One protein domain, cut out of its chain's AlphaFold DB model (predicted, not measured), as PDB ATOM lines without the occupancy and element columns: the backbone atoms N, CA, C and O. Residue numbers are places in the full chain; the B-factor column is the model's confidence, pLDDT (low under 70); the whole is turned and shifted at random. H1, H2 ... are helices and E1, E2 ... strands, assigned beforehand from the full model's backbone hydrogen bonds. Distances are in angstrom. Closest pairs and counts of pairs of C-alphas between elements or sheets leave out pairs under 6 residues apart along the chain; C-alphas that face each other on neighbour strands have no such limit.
ATOM      1  N   GLU A  55     -25.437  -6.725  25.835       90.31
ATOM      2  CA  GLU A  55     -26.255  -7.445  26.809       90.31
ATOM      3  C   GLU A  55     -26.392  -6.660  28.117       90.31
ATOM      4  O   GLU A  55     -27.423  -6.743  28.777       90.31
ATOM      5  N   SER A  56     -25.417  -5.812  28.466       93.38
ATOM      6  CA  SER A  56     -25.500  -4.955  29.660       93.38
ATOM      7  C   SER A  56     -26.690  -3.987  29.603       93.38
ATOM      8  O   SER A  56     -27.238  -3.596  30.638       93.38
ATOM      9  N   CYS A  57     -27.141  -3.616  28.400       91.19
ATOM     10  CA  CYS A  57     -28.325  -2.779  28.211       91.19
ATOM     11  C   CYS A  57     -29.606  -3.467  28.697       91.19
ATOM     12  O   CYS A  57     -30.503  -2.771  29.164       91.19
ATOM     13  N   ALA A  58     -29.663  -4.805  28.655       93.56
ATOM     14  CA  ALA A  58     -30.789  -5.598  29.147       93.56
ATOM     15  C   ALA A  58     -31.097  -5.358  30.621       93.56
ATOM     16  O   ALA A  58     -32.253  -5.434  31.030       93.56
ATOM     17  N   VAL A  59     -30.045  -5.086  31.389       93.75
ATOM     18  CA  VAL A  59     -30.094  -4.928  32.839       93.75
ATOM     19  C   VAL A  59     -30.168  -3.452  33.204       93.75
ATOM     20  O   VAL A  59     -30.965  -3.052  34.045       93.75
ATOM     21  N   CYS A  60     -29.351  -2.612  32.561       93.44
ATOM     22  CA  CYS A  60     -29.222  -1.230  32.998       93.44
ATOM     23  C   CYS A  60     -30.184  -0.261  32.316       93.44
ATOM     24  O   CYS A  60     -30.602   0.679  32.969       93.44
ATOM     25  N   GLY A  61     -30.481  -0.402  31.021       93.81
ATOM     26  CA  GLY A  61     -31.312   0.551  30.272       93.81
ATOM     27  C   GLY A  61     -30.989   2.047  30.468       93.81
ATOM     28  O   GLY A  61     -31.845   2.871  30.166       93.81
ATOM     29  N   ALA A  62     -29.811   2.427  30.987       94.69
ATOM     30  CA  ALA A  62     -29.622   3.712  31.674       94.69
ATOM     31  C   ALA A  62     -29.924   4.924  30.781       94.69
ATOM     32  O   ALA A  62     -30.655   5.832  31.170       94.69
ATOM     33  N   CYS A  63     -29.429   4.899  29.542       93.25
ATOM     34  CA  CYS A  63     -29.674   5.955  28.564       93.25
ATOM     35  C   CYS A  63     -31.135   6.015  28.089       93.25
ATOM     36  O   CYS A  63     -31.605   7.102  27.759       93.25
ATOM     37  N   CYS A  64     -31.864   4.893  28.090       94.12
ATOM     38  CA  CYS A  64     -33.274   4.799  27.688       94.12
ATOM     39  C   CYS A  64     -34.256   5.032  28.849       94.12
ATOM     40  O   CYS A  64     -35.411   5.363  28.587       94.12
ATOM     41  N   ARG A  65     -33.813   4.879  30.106       92.81
ATOM     42  CA  ARG A  65     -34.574   5.212  31.321       92.81
ATOM     43  C   ARG A  65     -34.441   6.680  31.669       92.81
ATOM     44  O   ARG A  65     -35.122   7.450  31.041       92.81
ATOM     45  N   GLU A  66     -33.561   7.085  32.571       88.69
ATOM     46  CA  GLU A  66     -33.538   8.460  33.104       88.69
ATOM     47  C   GLU A  66     -32.197   9.169  32.851       88.69
ATOM     48  O   GLU A  66     -31.938  10.244  33.376       88.69
ATOM     49  N   GLY A  67     -31.306   8.586  32.041       87.88
ATOM     50  CA  GLY A  67     -29.985   9.173  31.793       87.88
ATOM     51  C   GLY A  67     -29.991  10.461  30.955       87.88
ATOM     52  O   GLY A  67     -29.040  11.242  31.037       87.88
ATOM     53  N   PHE A  68     -31.034  10.681  30.146       88.31
ATOM     54  CA  PHE A  68     -31.173  11.837  29.253       88.31
ATOM     55  C   PHE A  68     -32.640  12.232  29.092       88.31
ATOM     56  O   PHE A  68     -33.516  11.388  29.244       88.31
ATOM     57  N   ASP A  69     -32.894  13.468  28.671       84.50
ATOM     58  CA  ASP A  69     -34.261  14.002  28.567       84.50
ATOM     59  C   ASP A  69     -34.826  13.948  27.141       84.50
ATOM     60  O   ASP A  69     -36.039  13.939  26.941       84.50
ATOM     61  N   ARG A  70     -33.956  13.846  26.129       86.12
ATOM     62  CA  ARG A  70     -34.342  13.900  24.712       86.12
ATOM     63  C   ARG A  70     -33.480  12.976  23.860       86.12
ATOM     64  O   ARG A  70     -32.283  12.834  24.104       86.12
ATOM     65  N   VAL A  71     -34.089  12.367  22.846       93.75
ATOM     66  CA  VAL A  71     -33.377  11.705  21.746       93.75
ATOM     67  C   VAL A  71     -33.726  12.442  20.465       93.75
ATOM     68  O   VAL A  71     -34.856  12.355  19.993       93.75
ATOM     69  N   GLU A  72     -32.762  13.168  19.915       95.44
ATOM     70  CA  GLU A  72     -32.941  13.864  18.644       95.44
ATOM     71  C   GLU A  72     -33.107  12.881  17.486       95.44
ATOM     72  O   GLU A  72     -32.431  11.849  17.404       95.44
ATOM     73  N   VAL A  73     -34.000  13.237  16.566       97.44
ATOM     74  CA  VAL A  73     -34.294  12.468  15.363       97.44
ATOM     75  C   VAL A  73     -33.944  13.321  14.153       97.44
ATOM     76  O   VAL A  73     -34.549  14.364  13.905       97.44
ATOM     77  N   ARG A  74     -32.961  12.877  13.365       96.56
ATOM     78  CA  ARG A  74     -32.516  13.610  12.173       96.56
ATOM     79  C   ARG A  74     -33.472  13.353  10.999       96.56
ATOM     80  O   ARG A  74     -34.077  12.280  10.927       96.56
ATOM     81  N   PRO A  75     -33.548  14.246   9.990       96.19
ATOM     82  CA  PRO A  75     -34.454  14.074   8.848       96.19
ATOM     83  C   PRO A  75     -34.325  12.735   8.105       96.19
ATOM     84  O   PRO A  75     -35.319  12.230   7.581       96.19
ATOM     85  N   ARG A  76     -33.113  12.156   8.071       96.38
ATOM     86  CA  ARG A  76     -32.797  10.884   7.397       96.38
ATOM     87  C   ARG A  76     -32.981   9.638   8.271       96.38
ATOM     88  O   ARG A  76     -32.823   8.535   7.749       96.38
ATOM     89  N   ASP A  77     -33.292   9.778   9.559       97.75
ATOM     90  CA  ASP A  77     -33.460   8.618  10.433       97.75
ATOM     91  C   ASP A  77     -34.709   7.808  10.069       97.75
ATOM     92  O   ASP A  77     -35.792   8.353   9.850       97.75
ATOM     93  N   LEU A  78     -34.548   6.480  10.014       97.19
ATOM     94  CA  LEU A  78     -35.596   5.550   9.583       97.19
ATOM     95  C   LEU A  78     -36.835   5.599  10.479       97.19
ATOM     96  O   LEU A  78     -37.943   5.445   9.966       97.19
ATOM     97  N   VAL A  79     -36.658   5.876  11.777       97.50
ATOM     98  CA  VAL A  79     -37.752   6.019  12.747       97.50
ATOM     99  C   VAL A  79     -38.820   7.016  12.286       97.50
ATOM    100  O   VAL A  79     -39.997   6.730  12.443       97.50
ATOM    101  N   ARG A  80     -38.453   8.109  11.590       96.31
ATOM    102  CA  ARG A  80     -39.432   9.090  11.074       96.31
ATOM    103  C   ARG A  80     -40.414   8.492  10.074       96.31
ATOM    104  O   ARG A  80     -41.538   8.962   9.970       96.31
ATOM    105  N   ARG A  81     -39.960   7.515   9.282       96.12
ATOM    106  CA  ARG A  81     -40.772   6.884   8.232       96.12
ATOM    107  C   ARG A  81     -41.443   5.603   8.701       96.12
ATOM    108  O   ARG A  81     -42.527   5.299   8.228       96.12
ATOM    109  N   ARG A  82     -40.771   4.830   9.557       97.69
ATOM    110  CA  ARG A  82     -41.227   3.494   9.964       97.69
ATOM    111  C   ARG A  82     -42.004   3.471  11.275       97.69
ATOM    112  O   ARG A  82     -42.801   2.563  11.437       97.69
ATOM    113  N   HIS A  83     -41.779   4.450  12.151       97.38
ATOM    114  CA  HIS A  83     -42.428   4.561  13.462       97.38
ATOM    115  C   HIS A  83     -42.830   6.017  13.753       97.38
ATOM    116  O   HIS A  83     -42.350   6.607  14.729       97.38
ATOM    117  N   PRO A  84     -43.624   6.667  12.876       96.88
ATOM    118  CA  PRO A  84     -44.030   8.059  13.070       96.88
ATOM    119  C   PRO A  84     -44.776   8.288  14.396       96.88
ATOM    120  O   PRO A  84     -44.696   9.376  14.952       96.88
ATOM    121  N   GLU A  85     -45.432   7.265  14.945       96.56
ATOM    122  CA  GLU A  85     -46.109   7.288  16.246       96.56
ATOM    123  C   GLU A  85     -45.159   7.419  17.448       96.56
ATOM    124  O   GLU A  85     -45.585   7.812  18.533       96.56
ATOM    125  N   LEU A  86     -43.869   7.112  17.270       96.75
ATOM    126  CA  LEU A  86     -42.836   7.265  18.300       96.75
ATOM    127  C   LEU A  86     -42.100   8.606  18.208       96.75
ATOM    128  O   LEU A  86     -41.129   8.818  18.933       96.75
ATOM    129  N   VAL A  87     -42.507   9.492  17.300       96.81
ATOM    130  CA  VAL A  87     -41.815  10.746  17.012       96.81
ATOM    131  C   VAL A  87     -42.720  11.928  17.344       96.81
ATOM    132  O   VAL A  87     -43.888  11.962  16.978       96.81
ATOM    133  N   ALA A  88     -42.152  12.914  18.027       96.62
ATOM    134  CA  ALA A  88     -42.776  14.193  18.326       96.62
ATOM    135  C   ALA A  88     -41.937  15.339  17.741       96.62
ATOM    136  O   ALA A  88     -40.758  15.168  17.412       96.62
ATOM    137  N   GLU A  89     -42.548  16.512  17.622       96.75
ATOM    138  CA  GLU A  89     -41.902  17.731  17.146       96.75
ATOM    139  C   GLU A  89     -42.299  18.908  18.041       96.75
ATOM    140  O   GLU A  89     -43.453  19.032  18.450       96.75
ATOM    141  N   ASP A  90     -41.319  19.741  18.375       95.50
ATOM    142  CA  ASP A  90     -41.487  20.982  19.124       95.50
ATOM    143  C   ASP A  90     -40.668  22.108  18.472       95.50
ATOM    144  O   ASP A  90     -40.034  21.924  17.431       95.50
ATOM    145  N   SER A  91     -40.629  23.286  19.099       95.81
ATOM    146  CA  SER A  91     -39.839  24.430  18.619       95.81
ATOM    147  C   SER A  91     -38.327  24.166  18.534       95.81
ATOM    148  O   SER A  91     -37.610  24.953  17.924       95.81
ATOM    149  N   TRP A  92     -37.830  23.090  19.149       91.56
ATOM    150  CA  TRP A  92     -36.420  22.694  19.159       91.56
ATOM    151  C   TRP A  92     -36.127  21.542  18.185       91.56
ATOM    152  O   TRP A  92     -34.991  21.075  18.100       91.56
ATOM    153  N   GLY A  93     -37.135  21.077  17.439       95.50
ATOM    154  CA  GLY A  93     -37.006  20.103  16.360       95.50
ATOM    155  C   GLY A  93     -37.701  18.772  16.638       95.50
ATOM    156  O   GLY A  93     -38.593  18.664  17.473       95.50
ATOM    157  N   VAL A  94     -37.262  17.727  15.932       97.25
ATOM    158  CA  VAL A  94     -37.895  16.398  15.931       97.25
ATOM    159  C   VAL A  94     -37.177  15.451  16.898       97.25
ATOM    160  O   VAL A  94     -35.944  15.396  16.931       97.25
ATOM    161  N   PHE A  95     -37.927  14.696  17.699       97.12
ATOM    162  CA  PHE A  95     -37.374  13.859  18.767       97.12
ATOM    163  C   PHE A  95     -38.248  12.643  19.099       97.12
ATOM    164  O   PHE A  95     -39.419  12.586  18.736       97.12
ATOM    165  N   ILE A  96     -37.681  11.666  19.815       96.38
ATOM    166  CA  ILE A  96     -38.458  10.606  20.476       96.38
ATOM    167  C   ILE A  96     -38.812  11.091  21.890       96.38
ATOM    168  O   ILE A  96     -37.889  11.394  22.660       96.38
ATOM    169  N   PRO A  97     -40.105  11.173  22.257       94.00
ATOM    170  CA  PRO A  97     -40.521  11.659  23.563       94.00
ATOM    171  C   PRO A  97     -40.164  10.671  24.676       94.00
ATOM    172  O   PRO A  97     -39.941   9.474  24.453       94.00
ATOM    173  N   ARG A  98     -40.121  11.195  25.904       93.19
ATOM    174  CA  ARG A  98     -39.769  10.435  27.106       93.19
ATOM    175  C   ARG A  98     -40.824  10.561  28.212       93.19
ATOM    176  O   ARG A  98     -40.571  11.225  29.220       93.19
ATOM    177  N   PRO A  99     -42.027   9.989  28.039       88.12
ATOM    178  CA  PRO A  99     -43.066  10.055  29.063       88.12
ATOM    179  C   PRO A  99     -42.579   9.435  30.381       88.12
ATOM    180  O   PRO A  99     -41.996   8.350  30.393       88.12
ATOM    181  N   ALA A 100     -42.797  10.143  31.494       86.50
ATOM    182  CA  ALA A 100     -42.293   9.762  32.819       86.50
ATOM    183  C   ALA A 100     -40.776   9.460  32.831       86.50
ATOM    184  O   ALA A 100     -40.311   8.537  33.497       86.50
ATOM    185  N   GLY A 101     -40.010  10.197  32.020       87.44
ATOM    186  CA  GLY A 101     -38.565  10.046  31.873       87.44
ATOM    187  C   GLY A 101     -38.143   8.927  30.922       87.44
ATOM    188  O   GLY A 101     -37.059   9.006  30.355       87.44
ATOM    189  N   ARG A 102     -38.982   7.926  30.638       93.44
ATOM    190  CA  ARG A 102     -38.596   6.739  29.853       93.44
ATOM    191  C   ARG A 102     -38.809   6.953  28.361       93.44
ATOM    192  O   ARG A 102     -39.857   7.427  27.951       93.44
ATOM    193  N   CYS A 103     -37.843   6.545  27.540       95.56
ATOM    194  CA  CYS A 103     -37.959   6.597  26.080       95.56
ATOM    195  C   CYS A 103     -39.216   5.859  25.589       95.56
ATOM    196  O   CYS A 103     -39.441   4.717  25.985       95.56
ATOM    197  N   ALA A 104     -39.991   6.470  24.688       95.56
ATOM    198  CA  ALA A 104     -41.208   5.865  24.137       95.56
ATOM    199  C   ALA A 104     -40.960   4.514  23.432       95.56
ATOM    200  O   ALA A 104     -41.831   3.652  23.415       95.56
ATOM    201  N   ALA A 105     -39.751   4.293  22.906       96.06
ATOM    202  CA  ALA A 105     -39.349   3.026  22.294       96.06
ATOM    203  C   ALA A 105     -38.812   1.974  23.294       96.06
ATOM    204  O   ALA A 105     -38.323   0.921  22.875       96.06
ATOM    205  N   LEU A 106     -38.797   2.264  24.600       96.00
ATOM    206  CA  LEU A 106     -38.274   1.360  25.625       96.00
ATOM    207  C   LEU A 106     -39.349   0.375  26.091       96.00
ATOM    208  O   LEU A 106     -40.353   0.757  26.687       96.00
ATOM    209  N   THR A 107     -39.067  -0.911  25.924       95.50
ATOM    210  CA  THR A 107     -39.854  -2.019  26.466       95.50
ATOM    211  C   THR A 107     -39.130  -2.688  27.634       95.50
ATOM    212  O   THR A 107     -37.926  -2.500  27.837       95.50
ATOM    213  N   GLY A 108     -39.881  -3.457  28.425       94.44
ATOM    214  CA  GLY A 108     -39.398  -4.088  29.654       94.44
ATOM    215  C   GLY A 108     -39.323  -3.122  30.839       94.44
ATOM    216  O   GLY A 108     -39.279  -1.903  30.666       94.44
ATOM    217  N   ASP A 109     -39.329  -3.668  32.051       91.25
ATOM    218  CA  ASP A 109     -39.268  -2.927  33.319       91.25
ATOM    219  C   ASP A 109     -37.962  -3.174  34.093       91.25
ATOM    220  O   ASP A 109     -37.683  -2.475  35.065       91.25
ATOM    221  N   GLY A 110     -37.122  -4.093  33.614       88.56
ATOM    222  CA  GLY A 110     -35.854  -4.489  34.223       88.56
ATOM    223  C   GLY A 110     -35.993  -5.444  35.404       88.56
ATOM    224  O   GLY A 110     -34.973  -5.940  35.870       88.56
ATOM    225  N   SER A 111     -37.215  -5.714  35.876       88.25
ATOM    226  CA  SER A 111     -37.483  -6.645  36.978       88.25
ATOM    227  C   SER A 111     -38.087  -7.951  36.470       88.25
ATOM    228  O   SER A 111     -37.548  -9.022  36.731       88.25
ATOM    229  N   ARG A 112     -39.173  -7.872  35.697       90.50
ATOM    230  CA  ARG A 112     -39.872  -9.023  35.104       90.50
ATOM    231  C   ARG A 112     -39.494  -9.227  33.646       90.50
ATOM    232  O   ARG A 112     -39.473 -10.356  33.170       90.50
ATOM    233  N   ALA A 113     -39.204  -8.137  32.939       93.94
ATOM    234  CA  ALA A 113     -38.800  -8.175  31.541       93.94
ATOM    235  C   ALA A 113     -37.564  -7.297  31.315       93.94
ATOM    236  O   ALA A 113     -37.544  -6.147  31.762       93.94
ATOM    237  N   PRO A 114     -36.535  -7.793  30.606       95.56
ATOM    238  CA  PRO A 114     -35.305  -7.043  30.403       95.56
ATOM    239  C   PRO A 114     -35.551  -5.818  29.518       95.56
ATOM    240  O   PRO A 114     -36.393  -5.845  28.619       95.56
ATOM    241  N   TYR A 115     -34.771  -4.756  29.717       95.62
ATOM    242  CA  TYR A 115     -34.892  -3.556  28.892       95.62
ATOM    243  C   TYR A 115     -34.521  -3.844  27.440       95.62
ATOM    244  O   TYR A 115     -33.438  -4.363  27.147       95.62
ATOM    245  N   ARG A 116     -35.400  -3.481  26.509       94.75
ATOM    246  CA  ARG A 116     -35.167  -3.610  25.066       94.75
ATOM    247  C   ARG A 116     -35.694  -2.383  24.338       94.75
ATOM    248  O   ARG A 116     -36.632  -1.733  24.778       94.75
ATOM    249  N   CYS A 117     -35.066  -2.047  23.218       94.06
ATOM    250  CA  CYS A 117     -35.611  -1.051  22.305       94.06
ATOM    251  C   CYS A 117     -36.503  -1.779  21.299       94.06
ATOM    252  O   CYS A 117     -36.009  -2.675  20.615       94.06
ATOM    253  N   SER A 118     -37.776  -1.397  21.195       95.69
ATOM    254  CA  SER A 118     -38.711  -1.982  20.224       95.69
ATOM    255  C   SER A 118     -38.284  -1.748  18.771       95.69
ATOM    256  O   SER A 118     -38.605  -2.551  17.906       95.69
ATOM    257  N   ILE A 119     -37.498  -0.695  18.519       96.25
ATOM    258  CA  ILE A 119     -37.052  -0.267  17.183       96.25
ATOM    259  C   ILE A 119     -35.535  -0.399  16.994       96.25
ATOM    260  O   ILE A 119     -34.912   0.418  16.319       96.25
ATOM    261  N   TYR A 120     -34.886  -1.384  17.631       92.56
ATOM    262  CA  TYR A 120     -33.416  -1.442  17.727       92.56
ATOM    263  C   TYR A 120     -32.682  -1.300  16.374       92.56
ATOM    264  O   TYR A 120     -31.641  -0.637  16.306       92.56
ATOM    265  N   ALA A 121     -33.231  -1.878  15.301       94.44
ATOM    266  CA  ALA A 121     -32.677  -1.801  13.947       94.44
ATOM    267  C   ALA A 121     -32.852  -0.421  13.281       94.44
ATOM    268  O   ALA A 121     -32.062  -0.043  12.421       94.44
ATOM    269  N   GLU A 122     -33.854   0.357  13.696       96.81
ATOM    270  CA  GLU A 122     -34.231   1.646  13.094       96.81
ATOM    271  C   GLU A 122     -33.969   2.840  14.016       96.81
ATOM    272  O   GLU A 122     -34.361   3.967  13.701       96.81
ATOM    273  N   ARG A 123     -33.275   2.597  15.136       95.75
ATOM    274  CA  ARG A 123     -32.844   3.608  16.109       95.75
ATOM    275  C   ARG A 123     -32.294   4.846  15.412       95.75
ATOM    276  O   ARG A 123     -31.512   4.670  14.480       95.75
ATOM    277  N   PRO A 124     -32.603   6.066  15.881       96.38
ATOM    278  CA  PRO A 124     -32.057   7.288  15.302       96.38
ATOM    279  C   PRO A 124     -30.534   7.360  15.453       96.38
ATOM    280  O   PRO A 124     -29.936   6.645  16.266       96.38
ATOM    281  N   ALA A 125     -29.897   8.242  14.682       95.44
ATOM    282  CA  ALA A 125     -28.446   8.401  14.654       95.44
ATOM    283  C   ALA A 125     -27.864   8.648  16.052       95.44
ATOM    284  O   ALA A 125     -26.910   7.971  16.430       95.44
ATOM    285  N   ALA A 126     -28.519   9.492  16.856       93.31
ATOM    286  CA  ALA A 126     -28.137   9.766  18.241       93.31
ATOM    287  C   ALA A 126     -28.013   8.493  19.103       93.31
ATOM    288  O   ALA A 126     -27.139   8.400  19.960       93.31
ATOM    289  N   CYS A 127     -28.852   7.480  18.861       92.94
ATOM    290  CA  CYS A 127     -28.791   6.199  19.565       92.94
ATOM    291  C   CYS A 127     -27.811   5.195  18.937       92.94
ATOM    292  O   CYS A 127     -27.316   4.324  19.650       92.94
ATOM    293  N   ARG A 128     -27.561   5.261  17.622       91.19
ATOM    294  CA  ARG A 128     -26.602   4.374  16.930       91.19
ATOM    295  C   ARG A 128     -25.154   4.783  17.193       91.19
ATOM    296  O   ARG A 128     -24.305   3.925  17.385       91.19
ATOM    297  N   GLU A 129     -24.900   6.088  17.227       90.44
ATOM    298  CA  GLU A 129     -23.593   6.696  17.518       90.44
ATOM    299  C   GLU A 129     -23.224   6.574  19.012       90.44
ATOM    300  O   GLU A 129     -22.080   6.793  19.410       90.44
ATOM    301  N   PHE A 130     -24.185   6.181  19.852       89.75
ATOM    302  CA  PHE A 130     -23.993   5.987  21.281       89.75
ATOM    303  C   PHE A 130     -23.140   4.741  21.575       89.75
ATOM    304  O   PHE A 130     -23.629   3.610  21.578       89.75
ATOM    305  N   ALA A 131     -21.855   4.949  21.861       92.12
ATOM    306  CA  ALA A 131     -20.925   3.868  22.178       92.12
ATOM    307  C   ALA A 131     -21.205   3.240  23.556       92.12
ATOM    308  O   ALA A 131     -21.188   3.922  24.587       92.12
ATOM    309  N   ILE A 132     -21.394   1.919  23.587       92.88
ATOM    310  CA  ILE A 132     -21.479   1.132  24.827       92.88
ATOM    311  C   ILE A 132     -20.145   1.251  25.581       92.88
ATOM    312  O   ILE A 132     -19.082   1.081  24.991       92.88
ATOM    313  N   GLY A 133     -20.191   1.598  26.872       93.00
ATOM    314  CA  GLY A 133     -18.983   1.893  27.660       93.00
ATOM    315  C   GLY A 133     -18.284   3.207  27.285       93.00
ATOM    316  O   GLY A 133     -17.248   3.546  27.849       93.00
ATOM    317  N   GLY A 134     -18.843   3.981  26.351       93.00
ATOM    318  CA  GLY A 134     -18.374   5.327  26.041       93.00
ATOM    319  C   GLY A 134     -18.678   6.326  27.161       93.00
ATOM    320  O   GLY A 134     -19.423   6.041  28.098       93.00
ATOM    321  N   ALA A 135     -18.144   7.543  27.032       91.75
ATOM    322  CA  ALA A 135     -18.324   8.599  28.033       91.75
ATOM    323  C   ALA A 135     -19.809   8.901  28.319       91.75
ATOM    324  O   ALA A 135     -20.211   8.957  29.478       91.75
ATOM    325  N   ALA A 136     -20.640   9.008  27.277       92.38
ATOM    326  CA  ALA A 136     -22.077   9.241  27.434       92.38
ATOM    327  C   ALA A 136     -22.804   8.053  28.098       92.38
ATOM    328  O   ALA A 136     -23.732   8.257  28.876       92.38
ATOM    329  N   CYS A 137     -22.372   6.811  27.839       94.31
ATOM    330  CA  CYS A 137     -22.926   5.610  28.474       94.31
ATOM    331  C   CYS A 137     -22.667   5.603  29.982       94.31
ATOM    332  O   CYS A 137     -23.590   5.390  30.769       94.31
ATOM    333  N   LEU A 138     -21.425   5.880  30.372       94.12
ATOM    334  CA  LEU A 138     -21.013   5.925  31.771       94.12
ATOM    335  C   LEU A 138     -21.672   7.091  32.514       94.12
ATOM    336  O   LEU A 138     -22.164   6.902  33.623       94.12
ATOM    337  N   GLU A 139     -21.787   8.264  31.885       92.88
ATOM    338  CA  GLU A 139     -22.505   9.390  32.489       92.88
ATOM    339  C   GLU A 139     -23.999   9.085  32.670       92.88
ATOM    340  O   GLU A 139     -24.546   9.374  33.732       92.88
ATOM    341  N   ALA A 140     -24.654   8.430  31.704       94.62
ATOM    342  CA  ALA A 140     -26.043   7.998  31.861       94.62
ATOM    343  C   ALA A 140     -26.210   7.032  33.043       94.62
ATOM    344  O   ALA A 140     -27.091   7.229  33.877       94.62
ATOM    345  N   ARG A 141     -25.343   6.014  33.151       95.62
ATOM    346  CA  ARG A 141     -25.357   5.066  34.279       95.62
ATOM    347  C   ARG A 141     -25.206   5.787  35.609       95.62
ATOM    348  O   ARG A 141     -25.976   5.531  36.532       95.62
ATOM    349  N   ARG A 142     -24.279   6.734  35.680       93.12
ATOM    350  CA  ARG A 142     -24.004   7.509  36.884       93.12
ATOM    351  C   ARG A 142     -25.156   8.433  37.285       93.12
ATOM    352  O   ARG A 142     -25.500   8.491  38.460       93.12
ATOM    353  N   ARG A 143     -25.799   9.110  36.325       92.56
ATOM    354  CA  ARG A 143     -27.027   9.897  36.567       92.56
ATOM    355  C   ARG A 143     -28.148   9.048  37.162       92.56
ATOM    356  O   ARG A 143     -28.914   9.542  37.974       92.56
ATOM    357  N   THR A 144     -28.188   7.767  36.801       92.31
ATOM    358  CA  THR A 144     -29.152   6.788  37.323       92.31
ATOM    359  C   THR A 144     -28.647   5.986  38.531       92.31
ATOM    360  O   THR A 144     -29.250   4.975  38.877       92.31
ATOM    361  N   GLY A 145     -27.513   6.363  39.135       93.31
ATOM    362  CA  GLY A 145     -26.959   5.687  40.317       93.31
ATOM    363  C   GLY A 145     -26.418   4.267  40.085       93.31
ATOM    364  O   GLY A 145     -26.159   3.553  41.046       93.31
TER     365      GLY A 145
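Overview. This is residues 55 to 145 of the 148 residues of an uncharacterized protein of Proteobacteria bacterium (UniProt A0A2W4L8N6). This compact domain has little regular structure: long unnamed loops run between H1 and H4 at one end and H2 with the small hairpin E1-E2 at the other. Residues 71 to 72 pair antiparallel with E2, as do residues 106 to 107 with 116 to 117. Of 91 printed residues, 29 are in named elements, ordered H1, H2, E1, E2, H3, H4, a mixed class; radius of gyration of the C-alphas 12.6 A, spans 31 by 27 by 23 A.

Arrangement. H1, residues 56 to 60, is close but not clearly touching H4, residues 135 to 143; their closest C-alphas, Cys 60 and Arg 141, are 7.5 A apart. H2, residues 79 to 82, and E2, residues 93 to 96, are near each other, with 5 pairs of C-alphas within 10 A. E1, residues 88 to 90, forms an antiparallel hairpin with E2 at 147 degrees; N 88 and O 95 are within hydrogen-bond range at 2.8 A. H3, residues 125 to 128, is apart from H1, H2, E1 and H4. Every O i to N i+4 pair is within range in H1 and H4; H2 and H3 are too short for one.

Along the chain. H1 spans 6.2 A from C-alpha 56 at (-25.500, -4.955, 29.660), H2 5.1 A, E1 7.0 A, E2 10.5 A, H3 5.0 A and H4 12.3 A to C-alpha 143 at (-27.027, 9.897, 36.567).

Size, cuts and confidence. The farthest C-alphas, Ser 91 and Arg 112, are 37.3 A apart. The printed part has no cut; the links H1 to H2 and E2 to H3 are long. No printed residue is under 70 in pLDDT.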